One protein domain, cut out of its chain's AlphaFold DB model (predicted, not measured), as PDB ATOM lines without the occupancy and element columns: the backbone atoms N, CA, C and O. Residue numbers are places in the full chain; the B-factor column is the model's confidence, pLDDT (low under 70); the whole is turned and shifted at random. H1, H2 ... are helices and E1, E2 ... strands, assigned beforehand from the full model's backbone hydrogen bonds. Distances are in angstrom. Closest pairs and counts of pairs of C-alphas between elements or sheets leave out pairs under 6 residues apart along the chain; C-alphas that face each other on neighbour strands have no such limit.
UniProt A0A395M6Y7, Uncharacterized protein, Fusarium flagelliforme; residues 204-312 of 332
ATOM      1  N   GLU A 204     -11.465  13.616  18.022       88.56
ATOM      2  CA  GLU A 204     -12.124  12.718  17.063       88.56
ATOM      3  C   GLU A 204     -11.594  12.916  15.645       88.56
ATOM      4  O   GLU A 204     -11.367  11.952  14.930       88.56
ATOM      5  N   THR A 205     -11.374  14.166  15.229       90.19
ATOM      6  CA  THR A 205     -10.801  14.473  13.913       90.19
ATOM      7  C   THR A 205      -9.403  13.873  13.750       90.19
ATOM      8  O   THR A 205      -9.085  13.372  12.673       90.19
ATOM      9  N   ASP A 206      -8.572  13.893  14.796       91.50
ATOM     10  CA  ASP A 206      -7.229  13.301  14.757       91.50
ATOM     11  C   ASP A 206      -7.291  11.765  14.620       91.50
ATOM     12  O   ASP A 206      -6.585  11.196  13.780       91.50
ATOM     13  N   GLU A 207      -8.194  11.109  15.354       90.25
ATOM     14  CA  GLU A 207      -8.455   9.666  15.229       90.25
ATOM     15  C   GLU A 207      -9.057   9.320  13.857       90.25
ATOM     16  O   GLU A 207      -8.683   8.335  13.215       90.25
ATOM     17  N   TRP A 208      -9.952  10.168  13.352       90.38
ATOM     18  CA  TRP A 208     -10.602   9.984  12.060       90.38
ATOM     19  C   TRP A 208      -9.599  10.052  10.913       90.38
ATOM     20  O   TRP A 208      -9.662   9.231   9.999       90.38
ATOM     21  N   VAL A 209      -8.632  10.977  10.969       92.31
ATOM     22  CA  VAL A 209      -7.530  11.039   9.998       92.31
ATOM     23  C   VAL A 209      -6.741   9.733   9.999       92.31
ATOM     24  O   VAL A 209      -6.512   9.189   8.918       92.31
ATOM     25  N   LYS A 210      -6.381   9.185  11.172       92.81
ATOM     26  CA  LYS A 210      -5.715   7.872  11.261       92.81
ATOM     27  C   LYS A 210      -6.522   6.806  10.517       92.81
ATOM     28  O   LYS A 210      -5.972   6.113   9.662       92.81
ATOM     29  N   ASN A 211      -7.823   6.736  10.791       91.38
ATOM     30  CA  ASN A 211      -8.717   5.762  10.171       91.38
ATOM     31  C   ASN A 211      -8.804   5.938   8.650       91.38
ATOM     32  O   ASN A 211      -8.759   4.954   7.922       91.38
ATOM     33  N   GLN A 212      -8.878   7.170   8.132       91.38
ATOM     34  CA  GLN A 212      -8.877   7.392   6.678       91.38
ATOM     35  C   GLN A 212      -7.527   7.026   6.036       91.38
ATOM     36  O   GLN A 212      -7.491   6.582   4.891       91.38
ATOM     37  N   MET A 213      -6.404   7.199   6.744       92.69
ATOM     38  CA  MET A 213      -5.085   6.833   6.217       92.69
ATOM     39  C   MET A 213      -4.942   5.320   6.019       92.69
ATOM     40  O   MET A 213      -4.297   4.897   5.062       92.69
ATOM     41  N   THR A 214      -5.544   4.503   6.884       92.88
ATOM     42  CA  THR A 214      -5.485   3.036   6.773       92.88
ATOM     43  C   THR A 214      -6.651   2.432   5.997       92.88
ATOM     44  O   THR A 214      -6.532   1.314   5.504       92.88
ATOM     45  N   LYS A 215      -7.763   3.162   5.848       90.25
ATOM     46  CA  LYS A 215      -8.935   2.715   5.092       90.25
ATOM     47  C   LYS A 215      -8.581   2.420   3.634       90.25
ATOM     48  O   LYS A 215      -7.901   3.216   2.982       90.25
ATOM     49  N   ASP A 216      -9.101   1.305   3.128       86.38
ATOM     50  CA  ASP A 216      -8.945   0.892   1.736       86.38
ATOM     51  C   ASP A 216      -9.436   1.953   0.743       86.38
ATOM     52  O   ASP A 216     -10.319   2.771   1.013       86.38
ATOM     53  N   ILE A 217      -8.859   1.906  -0.455       81.62
ATOM     54  CA  ILE A 217      -9.215   2.802  -1.550       81.62
ATOM     55  C   ILE A 217     -10.518   2.294  -2.190       81.62
ATOM     56  O   ILE A 217     -10.487   1.343  -2.969       81.62
ATOM     57  N   GLU A 218     -11.653   2.925  -1.869       68.44
ATOM     58  CA  GLU A 218     -12.988   2.519  -2.353       68.44
ATOM     59  C   GLU A 218     -13.174   2.692  -3.877       68.44
ATOM     60  O   GLU A 218     -13.824   1.863  -4.509       68.44
ATOM     61  N   ASP A 219     -12.588   3.731  -4.490       66.00
ATOM     62  CA  ASP A 219     -12.602   3.942  -5.948       66.00
ATOM     63  C   ASP A 219     -11.345   4.713  -6.394       66.00
ATOM     64  O   ASP A 219     -11.178   5.894  -6.094       66.00
ATOM     65  N   LYS A 220     -10.441   4.041  -7.121       59.06
ATOM     66  CA  LYS A 220      -9.167   4.624  -7.591       59.06
ATOM     67  C   LYS A 220      -9.353   5.699  -8.668       59.06
ATOM     68  O   LYS A 220      -8.439   6.487  -8.894       59.06
ATOM     69  N   ASN A 221     -10.508   5.723  -9.333       58.53
ATOM     70  CA  ASN A 221     -10.766   6.591 -10.481       58.53
ATOM     71  C   ASN A 221     -11.601   7.825 -10.115       58.53
ATOM     72  O   ASN A 221     -11.718   8.742 -10.930       58.53
ATOM     73  N   LYS A 222     -12.160   7.887  -8.900       58.50
ATOM     74  CA  LYS A 222     -12.915   9.047  -8.423       58.50
ATOM     75  C   LYS A 222     -12.077   9.868  -7.460       58.50
ATOM     76  O   LYS A 222     -11.800   9.466  -6.336       58.50
ATOM     77  N   LYS A 223     -11.729  11.078  -7.895       58.75
ATOM     78  CA  LYS A 223     -11.538  12.174  -6.951       58.75
ATOM     79  C   LYS A 223     -12.935  12.597  -6.524       58.75
ATOM     80  O   LYS A 223     -13.767  12.854  -7.395       58.75
ATOM     81  N   PRO A 224     -13.208  12.662  -5.228       55.41
ATOM     82  CA  PRO A 224     -12.240  12.770  -4.131       55.41
ATOM     83  C   PRO A 224     -11.859  11.445  -3.420       55.41
ATOM     84  O   PRO A 224     -12.590  10.464  -3.461       55.41
ATOM     85  N   LEU A 225     -10.682  11.428  -2.778       66.56
ATOM     86  CA  LEU A 225      -9.998  10.221  -2.278       66.56
ATOM     87  C   LEU A 225     -10.421   9.862  -0.850       66.56
ATOM     88  O   LEU A 225      -9.946  10.494   0.091       66.56
ATOM     89  N   PHE A 226     -11.254   8.837  -0.664       72.12
ATOM     90  CA  PHE A 226     -11.808   8.497   0.655       72.12
ATOM     91  C   PHE A 226     -10.821   7.827   1.623       72.12
ATOM     92  O   PHE A 226     -10.866   8.114   2.812       72.12
ATOM     93  N   GLY A 227      -9.913   6.981   1.133       85.50
ATOM     94  CA  GLY A 227      -8.899   6.302   1.944       85.50
ATOM     95  C   GLY A 227      -7.559   6.214   1.218       85.50
ATOM     96  O   GLY A 227      -7.509   6.395  -0.001       85.50
ATOM     97  N   LEU A 228      -6.472   5.970   1.957       88.81
ATOM     98  CA  LEU A 228      -5.124   5.832   1.375       88.81
ATOM     99  C   LEU A 228      -4.635   4.379   1.288       88.81
ATOM    100  O   LEU A 228      -3.658   4.120   0.588       88.81
ATOM    101  N   GLY A 229      -5.277   3.440   1.988       89.25
ATOM    102  CA  GLY A 229      -4.863   2.035   2.047       89.25
ATOM    103  C   GLY A 229      -3.456   1.830   2.617       89.25
ATOM    104  O   GLY A 229      -2.772   0.876   2.242       89.25
ATOM    105  N   LEU A 230      -2.977   2.743   3.470       93.12
ATOM    106  CA  LEU A 230      -1.657   2.612   4.080       93.12
ATOM    107  C   LEU A 230      -1.675   1.532   5.156       93.12
ATOM    108  O   LEU A 230      -2.614   1.414   5.940       93.12
ATOM    109  N   LYS A 231      -0.574   0.792   5.258       93.38
ATOM    110  CA  LYS A 231      -0.366  -0.119   6.384       93.38
ATOM    111  C   LYS A 231      -0.221   0.687   7.668       93.38
ATOM    112  O   LYS A 231       0.502   1.682   7.694       93.38
ATOM    113  N   GLU A 232      -0.825   0.206   8.750       92.75
ATOM    114  CA  GLU A 232      -0.691   0.842  10.065       92.75
ATOM    115  C   GLU A 232       0.775   0.919  10.516       92.75
ATOM    116  O   GLU A 232       1.187   1.920  11.089       92.75
ATOM    117  N   THR A 233       1.605  -0.061  10.135       94.44
ATOM    118  CA  THR A 233       3.055  -0.071  10.400       94.44
ATOM    119  C   THR A 233       3.835   1.052   9.714       94.44
ATOM    120  O   THR A 233       4.992   1.279  10.055       94.44
ATOM    121  N   TYR A 234       3.240   1.760   8.750       95.69
ATOM    122  CA  TYR A 234       3.843   2.967   8.186       95.69
ATOM    123  C   TYR A 234       3.616   4.192   9.070       95.69
ATOM    124  O   TYR A 234       4.386   5.145   8.977       95.69
ATOM    125  N   LEU A 235       2.567   4.197   9.893       96.56
ATOM    126  CA  LEU A 235       2.135   5.373  10.627       96.56
ATOM    127  C   LEU A 235       2.906   5.510  11.936       96.56
ATOM    128  O   LEU A 235       2.976   4.590  12.743       96.56
ATOM    129  N   VAL A 236       3.423   6.710  12.180       96.56
ATOM    130  CA  VAL A 236       3.923   7.100  13.493       96.56
ATOM    131  C   VAL A 236       2.766   7.738  14.246       96.56
ATOM    132  O   VAL A 236       2.366   8.868  13.957       96.56
ATOM    133  N   THR A 237       2.199   6.983  15.181       95.06
ATOM    134  CA  THR A 237       1.067   7.398  16.014       95.06
ATOM    135  C   THR A 237       1.521   7.745  17.420       95.06
ATOM    136  O   THR A 237       2.249   6.985  18.056       95.06
ATOM    137  N   GLU A 238       1.044   8.873  17.924       93.88
ATOM    138  CA  GLU A 238       1.202   9.288  19.311       93.88
ATOM    139  C   GLU A 238      -0.091   9.006  20.079       93.88
ATOM    140  O   GLU A 238      -1.186   9.269  19.576       93.88
ATOM    141  N   ARG A 239       0.037   8.486  21.303       91.69
ATOM    142  CA  ARG A 239      -1.070   8.379  22.257       91.69
ATOM    143  C   ARG A 239      -1.061   9.606  23.152       91.69
ATOM    144  O   ARG A 239      -0.167   9.751  23.981       91.69
ATOM    145  N   VAL A 240      -2.064  10.457  22.991       90.38
ATOM    146  CA  VAL A 240      -2.166  11.733  23.696       90.38
ATOM    147  C   VAL A 240      -3.239  11.616  24.782       90.38
ATOM    148  O   VAL A 240      -4.353  11.185  24.477       90.38
ATOM    149  N   PRO A 241      -2.949  11.961  26.050       88.25
ATOM    150  CA  PRO A 241      -3.972  12.051  27.089       88.25
ATOM    151  C   PRO A 241      -5.045  13.077  26.722       88.25
ATOM    152  O   PRO A 241      -4.734  14.154  26.207       88.25
ATOM    153  N   THR A 242      -6.309  12.764  27.000       86.31
ATOM    154  CA  THR A 242      -7.367  13.774  26.887       86.31
ATOM    155  C   THR A 242      -7.228  14.812  28.002       86.31
ATOM    156  O   THR A 242      -6.940  14.475  29.149       86.31
ATOM    157  N   ALA A 243      -7.427  16.085  27.659       84.56
ATOM    158  CA  ALA A 243      -7.476  17.188  28.621       84.56
ATOM    159  C   ALA A 243      -8.918  17.539  29.040       84.56
ATOM    160  O   ALA A 243      -9.132  18.532  29.729       84.56
ATOM    161  N   ILE A 244      -9.906  16.763  28.583       84.88
ATOM    162  CA  ILE A 244     -11.324  17.029  28.825       84.88
ATOM    163  C   ILE A 244     -11.697  16.520  30.220       84.88
ATOM    164  O   ILE A 244     -11.551  15.322  30.475       84.88
ATOM    165  N   PRO A 245     -12.195  17.387  31.122       80.88
ATOM    166  CA  PRO A 245     -12.651  16.956  32.440       80.88
ATOM    167  C   PRO A 245     -13.691  15.838  32.329       80.88
ATOM    168  O   PRO A 245     -14.631  15.958  31.554       80.88
ATOM    169  N   GLY A 246     -13.528  14.763  33.102       76.31
ATOM    170  CA  GLY A 246     -14.448  13.617  33.115       76.31
ATOM    171  C   GLY A 246     -14.210  12.574  32.022       76.31
ATOM    172  O   GLY A 246     -14.709  11.458  32.130       76.31
ATOM    173  N   GLN A 247     -13.394  12.867  31.008       78.69
ATOM    174  CA  GLN A 247     -12.934  11.849  30.071       78.69
ATOM    175  C   GLN A 247     -11.647  11.202  30.606       78.69
ATOM    176  O   GLN A 247     -10.728  11.890  31.047       78.69
ATOM    177  N   THR A 248     -11.550   9.871  30.550       75.19
ATOM    178  CA  THR A 248     -10.339   9.139  30.952       75.19
ATOM    179  C   THR A 248      -9.645   8.482  29.757       75.19
ATOM    180  O   THR A 248     -10.266   8.049  28.783       75.19
ATOM    181  N   GLY A 249      -8.316   8.385  29.835       81.31
ATOM    182  CA  GLY A 249      -7.480   7.692  28.857       81.31
ATOM    183  C   GLY A 249      -6.873   8.595  27.781       81.31
ATOM    184  O   GLY A 249      -6.645   9.787  27.977       81.31
ATOM    185  N   THR A 250      -6.540   7.976  26.653       86.31
ATOM    186  CA  THR A 250      -5.841   8.608  25.530       86.31
ATOM    187  C   THR A 250      -6.633   8.481  24.231       86.31
ATOM    188  O   THR A 250      -7.445   7.555  24.101       86.31
ATOM    189  N   TYR A 251      -6.347   9.388  23.294       86.88
ATOM    190  CA  TYR A 251      -6.708   9.313  21.876       86.88
ATOM    191  C   TYR A 251      -5.438   9.179  21.026       86.88
ATOM    192  O   TYR A 251      -4.331   9.478  21.489       86.88
ATOM    193  N   GLU A 252      -5.578   8.702  19.791       89.62
ATOM    194  CA  GLU A 252      -4.443   8.505  18.887       89.62
ATOM    195  C   GLU A 252      -4.381   9.573  17.798       89.62
ATOM    196  O   GLU A 252      -5.358   9.858  17.109       89.62
ATOM    197  N   LYS A 253      -3.186  10.133  17.607       93.06
ATOM    198  CA  LYS A 253      -2.909  11.136  16.583       93.06
ATOM    199  C   LYS A 253      -1.764  10.683  15.696       93.06
ATOM    200  O   LYS A 253      -0.699  10.305  16.180       93.06
ATOM    201  N   VAL A 254      -1.943  10.775  14.380       95.12
ATOM    202  CA  VAL A 254      -0.849  10.517  13.435       95.12
ATOM    203  C   VAL A 254       0.085  11.723  13.377       95.12
ATOM    204  O   VAL A 254      -0.320  12.832  13.021       95.12
ATOM    205  N   ASN A 255       1.372  11.501  13.625       96.44
ATOM    206  CA  ASN A 255       2.406  12.477  13.324       96.44
ATOM    207  C   ASN A 255       2.796  12.364  11.844       96.44
ATOM    208  O   ASN A 255       3.751  11.687  11.482       96.44
ATOM    209  N   ILE A 256       2.052  13.041  10.963       95.25
ATOM    210  CA  ILE A 256       2.247  12.961   9.501       95.25
ATOM    211  C   ILE A 256       3.681  13.326   9.087       95.25
ATOM    212  O   ILE A 256       4.247  12.716   8.175       95.25
ATOM    213  N   ARG A 257       4.294  14.311   9.757       95.06
ATOM    214  CA  ARG A 257       5.672  14.731   9.455       95.06
ATOM    215  C   ARG A 257       6.664  13.616   9.756       95.06
ATOM    216  O   ARG A 257       7.546  13.360   8.939       95.06
ATOM    217  N   GLU A 258       6.503  12.972  10.901       96.69
ATOM    218  CA  GLU A 258       7.376  11.896  11.351       96.69
ATOM    219  C   GLU A 258       7.138  10.599  10.568       96.69
ATOM    220  O   GLU A 258       8.097  10.005  10.084       96.69
ATOM    221  N   THR A 259       5.875  10.245  10.308       96.88
ATOM    222  CA  THR A 259       5.467   9.179   9.377       96.88
ATOM    223  C   THR A 259       6.187   9.310   8.037       96.88
ATOM    224  O   THR A 259       6.806   8.359   7.558       96.88
ATOM    225  N   TRP A 260       6.172  10.508   7.442       95.88
ATOM    226  CA  TRP A 260       6.875  10.762   6.186       95.88
ATOM    227  C   TRP A 260       8.395  10.636   6.334       95.88
ATOM    228  O   TRP A 260       9.056  10.066   5.469       95.88
ATOM    229  N   ARG A 261       8.963  11.176   7.420       96.56
ATOM    230  CA  ARG A 261      10.410  11.149   7.678       96.56
ATOM    231  C   ARG A 261      10.936   9.718   7.787       96.56
ATOM    232  O   ARG A 261      11.942   9.410   7.155       96.56
ATOM    233  N   GLN A 262      10.257   8.858   8.547       96.94
ATOM    234  CA  GLN A 262      10.664   7.464   8.751       96.94
ATOM    235  C   GLN A 262      10.495   6.614   7.487       96.94
ATOM    236  O   GLN A 262      11.292   5.715   7.235       96.94
ATOM    237  N   ASN A 263       9.522   6.945   6.635       96.62
ATOM    238  CA  ASN A 263       9.268   6.231   5.382       96.62
ATOM    239  C   ASN A 263       9.891   6.902   4.148       96.62
ATOM    240  O   ASN A 263       9.564   6.540   3.015       96.62
ATOM    241  N   ARG A 264      10.811   7.862   4.326       92.44
ATOM    242  CA  ARG A 264      11.365   8.653   3.214       92.44
ATOM    243  C   ARG A 264      12.054   7.806   2.140       92.44
ATOM    244  O   ARG A 264      12.080   8.228   0.990       92.44
ATOM    245  N   ASP A 265      12.582   6.639   2.497       94.38
ATOM    246  CA  ASP A 265      13.287   5.718   1.592       94.38
ATOM    247  C   ASP A 265      12.463   4.442   1.310       94.38
ATOM    248  O   ASP A 265      12.852   3.592   0.508       94.38
ATOM    249  N   ASN A 266      11.276   4.320   1.919       96.56
ATOM    250  CA  ASN A 266      10.381   3.178   1.760       96.56
ATOM    251  C   ASN A 266       9.640   3.258   0.412       96.56
ATOM    252  O   ASN A 266       8.684   4.020   0.238       96.56
ATOM    253  N   LYS A 267      10.082   2.446  -0.557       95.88
ATOM    254  CA  LYS A 267       9.492   2.389  -1.906       95.88
ATOM    255  C   LYS A 267       8.022   1.960  -1.897       95.88
ATOM    256  O   LYS A 267       7.258   2.488  -2.696       95.88
ATOM    257  N   ALA A 268       7.626   1.045  -1.008       94.62
ATOM    258  CA  ALA A 268       6.245   0.569  -0.923       94.62
ATOM    259  C   ALA A 268       5.306   1.679  -0.432       94.62
ATOM    260  O   ALA A 268       4.322   1.970  -1.100       94.62
ATOM    261  N   PHE A 269       5.679   2.383   0.641       94.81
ATOM    262  CA  PHE A 269       4.932   3.542   1.146       94.81
ATOM    263  C   PHE A 269       4.736   4.620   0.070       94.81
ATOM    264  O   PHE A 269       3.623   5.091  -0.157       94.81
ATOM    265  N   LYS A 270       5.811   4.982  -0.646       94.12
ATOM    266  CA  LYS A 270       5.728   5.949  -1.751       94.12
ATOM    267  C   LYS A 270       4.849   5.453  -2.893       94.12
ATOM    268  O   LYS A 270       4.100   6.245  -3.454       94.12
ATOM    269  N   ALA A 271       4.946   4.173  -3.250       91.56
ATOM    270  CA  ALA A 271       4.115   3.583  -4.292       91.56
ATOM    271  C   ALA A 271       2.632   3.585  -3.893       91.56
ATOM    272  O   ALA A 271       1.789   3.899  -4.728       91.56
ATOM    273  N   ASP A 272       2.311   3.287  -2.632       90.50
ATOM    274  CA  ASP A 272       0.940   3.314  -2.119       90.50
ATOM    275  C   ASP A 272       0.348   4.729  -2.152       90.50
ATOM    276  O   ASP A 272      -0.747   4.920  -2.675       90.50
ATOM    277  N   LEU A 273       1.108   5.744  -1.728       90.88
ATOM    278  CA  LEU A 273       0.692   7.147  -1.835       90.88
ATOM    279  C   LEU A 273       0.582   7.642  -3.285       90.88
ATOM    280  O   LEU A 273      -0.347   8.378  -3.626       90.88
ATOM    281  N   ALA A 274       1.488   7.211  -4.165       89.06
ATOM    282  CA  ALA A 274       1.452   7.586  -5.575       89.06
ATOM    283  C   ALA A 274       0.196   7.055  -6.288       89.06
ATOM    284  O   ALA A 274      -0.315   7.738  -7.176       89.06
ATOM    285  N   LYS A 275      -0.354   5.897  -5.876       85.31
ATOM    286  CA  LYS A 275      -1.626   5.355  -6.412       85.31
ATOM    287  C   LYS A 275      -2.808   6.304  -6.211       85.31
ATOM    288  O   LYS A 275      -3.773   6.230  -6.962       85.31
ATOM    289  N   VAL A 276      -2.732   7.167  -5.204       82.50
ATOM    290  CA  VAL A 276      -3.763   8.147  -4.848       82.50
ATOM    291  C   VAL A 276      -3.294   9.585  -5.104       82.50
ATOM    292  O   VAL A 276      -3.888  10.534  -4.611       82.50
ATOM    293  N   GLY A 277      -2.237   9.781  -5.902       85.25
ATOM    294  CA  GLY A 277      -1.780  11.110  -6.323       85.25
ATOM    295  C   GLY A 277      -1.130  11.956  -5.223       85.25
ATOM    296  O   GLY A 277      -1.068  13.177  -5.354       85.25
ATOM    297  N   ILE A 278      -0.656  11.334  -4.140       89.12
ATOM    298  CA  ILE A 278       0.117  11.996  -3.083       89.12
ATOM    299  C   ILE A 278       1.604  11.765  -3.370       89.12
ATOM    300  O   ILE A 278       2.092  10.637  -3.294       89.12
ATOM    301  N   HIS A 279       2.342  12.831  -3.693       90.38
ATOM    302  CA  HIS A 279       3.749  12.736  -4.117       90.38
ATOM    303  C   HIS A 279       4.727  13.367  -3.128       90.38
ATOM    304  O   HIS A 279       5.928  13.090  -3.162       90.38
ATOM    305  N   SER A 280       4.228  14.197  -2.219       92.44
ATOM    306  CA  SER A 280       5.035  14.905  -1.240       92.44
ATOM    307  C   SER A 280       4.410  14.884   0.153       92.44
ATOM    308  O   SER A 280       3.207  14.694   0.334       92.44
ATOM    309  N   ARG A 281       5.241  15.169   1.162       94.31
ATOM    310  CA  ARG A 281       4.780  15.406   2.538       94.31
ATOM    311  C   ARG A 281       3.707  16.490   2.586       94.31
ATOM    312  O   ARG A 281       2.789  16.395   3.391       94.31
ATOM    313  N   ARG A 282       3.862  17.543   1.773       93.50
ATOM    314  CA  ARG A 282       2.903  18.650   1.717       93.50
ATOM    315  C   ARG A 282       1.550  18.135   1.240       93.50
ATOM    316  O   ARG A 282       0.567  18.420   1.904       93.50
ATOM    317  N   ASP A 283       1.526  17.315   0.196       91.06
ATOM    318  CA  ASP A 283       0.285  16.731  -0.325       91.06
ATOM    319  C   ASP A 283      -0.407  15.864   0.729       91.06
ATOM    320  O   ASP A 283      -1.617  15.958   0.896       91.06
ATOM    321  N   LEU A 284       0.356  15.069   1.491       92.19
ATOM    322  CA  LEU A 284      -0.203  14.231   2.556       92.19
ATOM    323  C   LEU A 284      -0.789  15.062   3.709       92.19
ATOM    324  O   LEU A 284      -1.853  14.734   4.230       92.19
ATOM    325  N   VAL A 285      -0.108  16.145   4.095       93.75
ATOM    326  CA  VAL A 285      -0.615  17.097   5.097       93.75
ATOM    327  C   VAL A 285      -1.882  17.780   4.586       93.75
ATOM    328  O   VAL A 285      -2.891  17.765   5.280       93.75
ATOM    329  N   THR A 286      -1.864  18.307   3.360       90.94
ATOM    330  CA  THR A 286      -3.023  18.959   2.741       90.94
ATOM    331  C   THR A 286      -4.205  18.001   2.607       90.94
ATOM    332  O   THR A 286      -5.331  18.390   2.899       90.94
ATOM    333  N   TRP A 287      -3.961  16.743   2.231       91.06
ATOM    334  CA  TRP A 287      -4.997  15.714   2.185       91.06
ATOM    335  C   TRP A 287      -5.661  15.545   3.558       91.06
ATOM    336  O   TRP A 287      -6.883  15.625   3.649       91.06
ATOM    337  N   ALA A 288      -4.878  15.403   4.632       92.50
ATOM    338  CA  ALA A 288      -5.414  15.242   5.984       92.50
ATOM    339  C   ALA A 288      -6.156  16.497   6.485       92.50
ATOM    340  O   ALA A 288      -7.231  16.393   7.072       92.50
ATOM    341  N   GLU A 289      -5.622  17.691   6.217       91.75
ATOM    342  CA  GLU A 289      -6.236  18.981   6.577       91.75
ATOM    343  C   GLU A 289      -7.546  19.266   5.824       91.75
ATOM    344  O   GLU A 289      -8.332  20.127   6.237       91.75
ATOM    345  N   ASN A 290      -7.791  18.550   4.726       91.12
ATOM    346  CA  ASN A 290      -8.998  18.649   3.913       91.12
ATOM    347  C   ASN A 290     -10.043  17.572   4.227       91.12
ATOM    348  O   ASN A 290     -10.998  17.426   3.461       91.12
ATOM    349  N   LEU A 291      -9.911  16.850   5.348       90.88
ATOM    350  CA  LEU A 291     -10.931  15.910   5.816       90.88
ATOM    351  C   LEU A 291     -12.323  16.561   5.805       90.88
ATOM    352  O   LEU A 291     -12.568  17.550   6.492       90.88
ATOM    353  N   GLY A 292     -13.222  15.988   5.003       87.38
ATOM    354  CA  GLY A 292     -14.622  16.387   4.885       87.38
ATOM    355  C   GLY A 292     -14.889  17.703   4.155       87.38
ATOM    356  O   GLY A 292     -16.051  18.061   3.987       87.38
ATOM    357  N   LYS A 293     -13.863  18.419   3.681       88.06
ATOM    358  CA  LYS A 293     -14.059  19.672   2.943       88.06
ATOM    359  C   LYS A 293     -14.519  19.392   1.512       88.06
ATOM    360  O   LYS A 293     -13.830  18.720   0.740       88.06
ATOM    361  N   GLU A 294     -15.670  19.941   1.136       79.31
ATOM    362  CA  GLU A 294     -16.176  19.856  -0.236       79.31
ATOM    363  C   GLU A 294     -15.230  20.572  -1.216       79.31
ATOM    364  O   GLU A 294     -14.548  21.533  -0.853       79.31
ATOM    365  N   GLY A 295     -15.124  20.055  -2.446       71.50
ATOM    366  CA  GLY A 295     -14.316  20.647  -3.524       71.50
ATOM    367  C   GLY A 295     -12.791  20.591  -3.343       71.50
ATOM    368  O   GLY A 295     -12.062  20.967  -4.256       71.50
ATOM    369  N   ASN A 296     -12.292  20.111  -2.202       69.62
ATOM    370  CA  ASN A 296     -10.867  20.086  -1.882       69.62
ATOM    371  C   ASN A 296     -10.222  18.712  -2.126       69.62
ATOM    372  O   ASN A 296     -10.883  17.672  -2.104       69.62
ATOM    373  N   VAL A 297      -8.898  18.700  -2.326       70.44
ATOM    374  CA  VAL A 297      -8.099  17.467  -2.410       70.44
ATOM    375  C   VAL A 297      -7.941  16.898  -0.999       70.44
ATOM    376  O   VAL A 297      -7.119  17.388  -0.227       70.44
ATOM    377  N   GLY A 298      -8.755  15.903  -0.649       78.06
ATOM    378  CA  GLY A 298      -8.788  15.285   0.678       78.06
ATOM    379  C   GLY A 298      -9.861  14.196   0.797       78.06
ATOM    380  O   GLY A 298     -10.604  13.962  -0.163       78.06
ATOM    381  N   PRO A 299      -9.964  13.533   1.962       84.38
ATOM    382  CA  PRO A 299     -10.970  12.517   2.219       84.38
ATOM    383  C   PRO A 299     -12.297  13.166   2.584       84.38
ATOM    384  O   PRO A 299     -12.496  13.617   3.704       84.38
ATOM    385  N   ASN A 300     -13.253  13.186   1.666       83.06
ATOM    386  CA  ASN A 300     -14.515  13.926   1.815       83.06
ATOM    387  C   ASN A 300     -15.741  13.064   1.449       83.06
ATOM    388  O   ASN A 300     -16.674  13.540   0.796       83.06
ATOM    389  N   SER A 301     -15.735  11.792   1.860       81.19
ATOM    390  CA  SER A 301     -16.928  10.942   1.775       81.19
ATOM    391  C   SER A 301     -18.122  11.651   2.417       81.19
ATOM    392  O   SER A 301     -17.918  12.531   3.259       81.19
ATOM    393  N   PRO A 302     -19.368  11.273   2.087       81.62
ATOM    394  CA  PRO A 302     -20.536  11.837   2.758       81.62
ATOM    395  C   PRO A 302     -20.410  11.808   4.290       81.62
ATOM    396  O   PRO A 302     -20.742  12.786   4.947       81.62
ATOM    397  N   GLN A 303     -19.843  10.738   4.862       81.25
ATOM    398  CA  GLN A 303     -19.586  10.649   6.303       81.25
ATOM    399  C   GLN A 303     -18.550  11.679   6.780       81.25
ATOM    400  O   GLN A 303     -18.763  12.332   7.798       81.25
ATOM    401  N   ASN A 304     -17.454  11.867   6.040       85.94
ATOM    402  CA  ASN A 304     -16.429  12.851   6.391       85.94
ATOM    403  C   ASN A 304     -16.966  14.283   6.271       85.94
ATOM    404  O   ASN A 304     -16.620  15.130   7.087       85.94
ATOM    405  N   GLN A 305     -17.811  14.555   5.272       86.50
ATOM    406  CA  GLN A 305     -18.478  15.850   5.112       86.50
ATOM    407  C   GLN A 305     -19.397  16.143   6.297       86.50
ATOM    408  O   GLN A 305     -19.322  17.234   6.855       86.50
ATOM    409  N   THR A 306     -20.191  15.162   6.736       83.44
ATOM    410  CA  THR A 306     -21.011  15.289   7.948       83.44
ATOM    411  C   THR A 306     -20.148  15.554   9.182       83.44
ATOM    412  O   THR A 306     -20.437  16.482   9.932       83.44
ATOM    413  N   HIS A 307     -19.057  14.802   9.373       85.56
ATOM    414  CA  HIS A 307     -18.117  15.020  10.482       85.56
ATOM    415  C   HIS A 307     -17.528  16.436  10.469       85.56
ATOM    416  O   HIS A 307     -17.546  17.142  11.479       85.56
ATOM    417  N   TYR A 308     -17.054  16.886   9.305       89.31
ATOM    418  CA  TYR A 308     -16.498  18.225   9.130       89.31
ATOM    419  C   TYR A 308     -17.535  19.316   9.402       89.31
ATOM    420  O   TYR A 308     -17.242  20.254  10.140       89.31
ATOM    421  N   ALA A 309     -18.743  19.186   8.853       87.94
ATOM    422  CA  ALA A 309     -19.824  20.143   9.055       87.94
ATOM    423  C   ALA A 309     -20.204  20.257  10.542       87.94
ATOM    424  O   ALA A 309     -20.315  21.373  11.054       87.94
ATOM    425  N   SER A 310     -20.296  19.127  11.254       87.19
ATOM    426  CA  SER A 310     -20.510  19.085  12.706       87.19
ATOM    427  C   SER A 310     -19.380  19.768  13.483       87.19
ATOM    428  O   SER A 310     -19.639  20.553  14.391       87.19
ATOM    429  N   PHE A 311     -18.116  19.544  13.120       90.50
ATOM    430  CA  PHE A 311     -17.005  20.236  13.779       90.50
ATOM    431  C   PHE A 311     -17.015  21.752  13.510       90.50
ATOM    432  O   PHE A 311     -16.805  22.547  14.429       90.50
ATOM    433  N   GLN A 312     -17.288  22.171  12.268       91.56
ATOM    434  CA  GLN A 312     -17.317  23.592  11.906       91.56
ATOM    435  C   GLN A 312     -18.436  24.358  12.608       91.56
ATOM    436  O   GLN A 312     -18.205  25.497  13.020       91.56
TER     437      GLN A 312
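Overview. This is residues 204 to 312 of the 332 residues of an uncharacterized protein of Fusarium flagelliforme (UniProt A0A395M6Y7). Helix H1 sits near the middle, with strand E2 of the two-stranded hairpin E1 and E2 packed on it and H5 near it away from that hairpin. H2 and H4 pair beyond the base of the hairpin, H3 lies far from the middle, and the hairpin's turn, residues 243 to 248, sticks out. The 109 printed residues hold five named helices and two named strands, in the order H1, E1, E2, H2, H3, H4, H5; the class is mostly helix and the sheet is antiparallel. The whole is compact, with a radius of gyration of the C-alphas of 14.1 A and spans of 43 by 31 by 21 A.

Arrangement. H1, residues 204 to 214, has 11 pairs of C-alphas within 8 A of E2, residues 250 to 254, the closest being Asp 206 and Lys 253 at 5.2 A. E1, residues 237 to 241, forms a hairpin with E2, antiparallel at 149 degrees; N 238 and O 253 are within hydrogen-bond range at 2.9 A, as are N 251 and O 240 at 2.9 A. H2, residues 256 to 262, and H4, residues 281 to 289, touch at a shallow tilt of 31 degrees, opposite ways; their closest C-alphas, of Trp 260 and Arg 281, are 6.3 A apart. H3, residues 267 to 274, touches no helix and is apart from H4, but only just, at 8.4 A. H1 and H4 are close but not clearly touching, with Val 209 and Ala 288 the closest C-alphas at 6.2 A. H5, residues 302 to 312, is near H1, with 10 pairs of C-alphas within 10 A. In H1, H2, H3, H4 and H5 every O i to N i+4 pair is within hydrogen-bond range.

Along the chain. H1 begins at C-alpha 204, (-12.124, 12.718, 17.063), and is 15.6 A long. E1 measures 13.0 A, E2 13.2 A, H2 10.1 A, H3 10.3 A and H4 12.3 A. H5, 15.2 A long, ends at C-alpha 312, (-17.317, 23.592, 11.906).

Size, cuts and confidence. The C-alphas of Asn 221 and Gly 246, the two farthest apart, are 44.3 A from each other. The printed part has no cut; the links H1 to E1 and H4 to H5 are long. Residues 218 to 225 and residue 296 have pLDDT under 70.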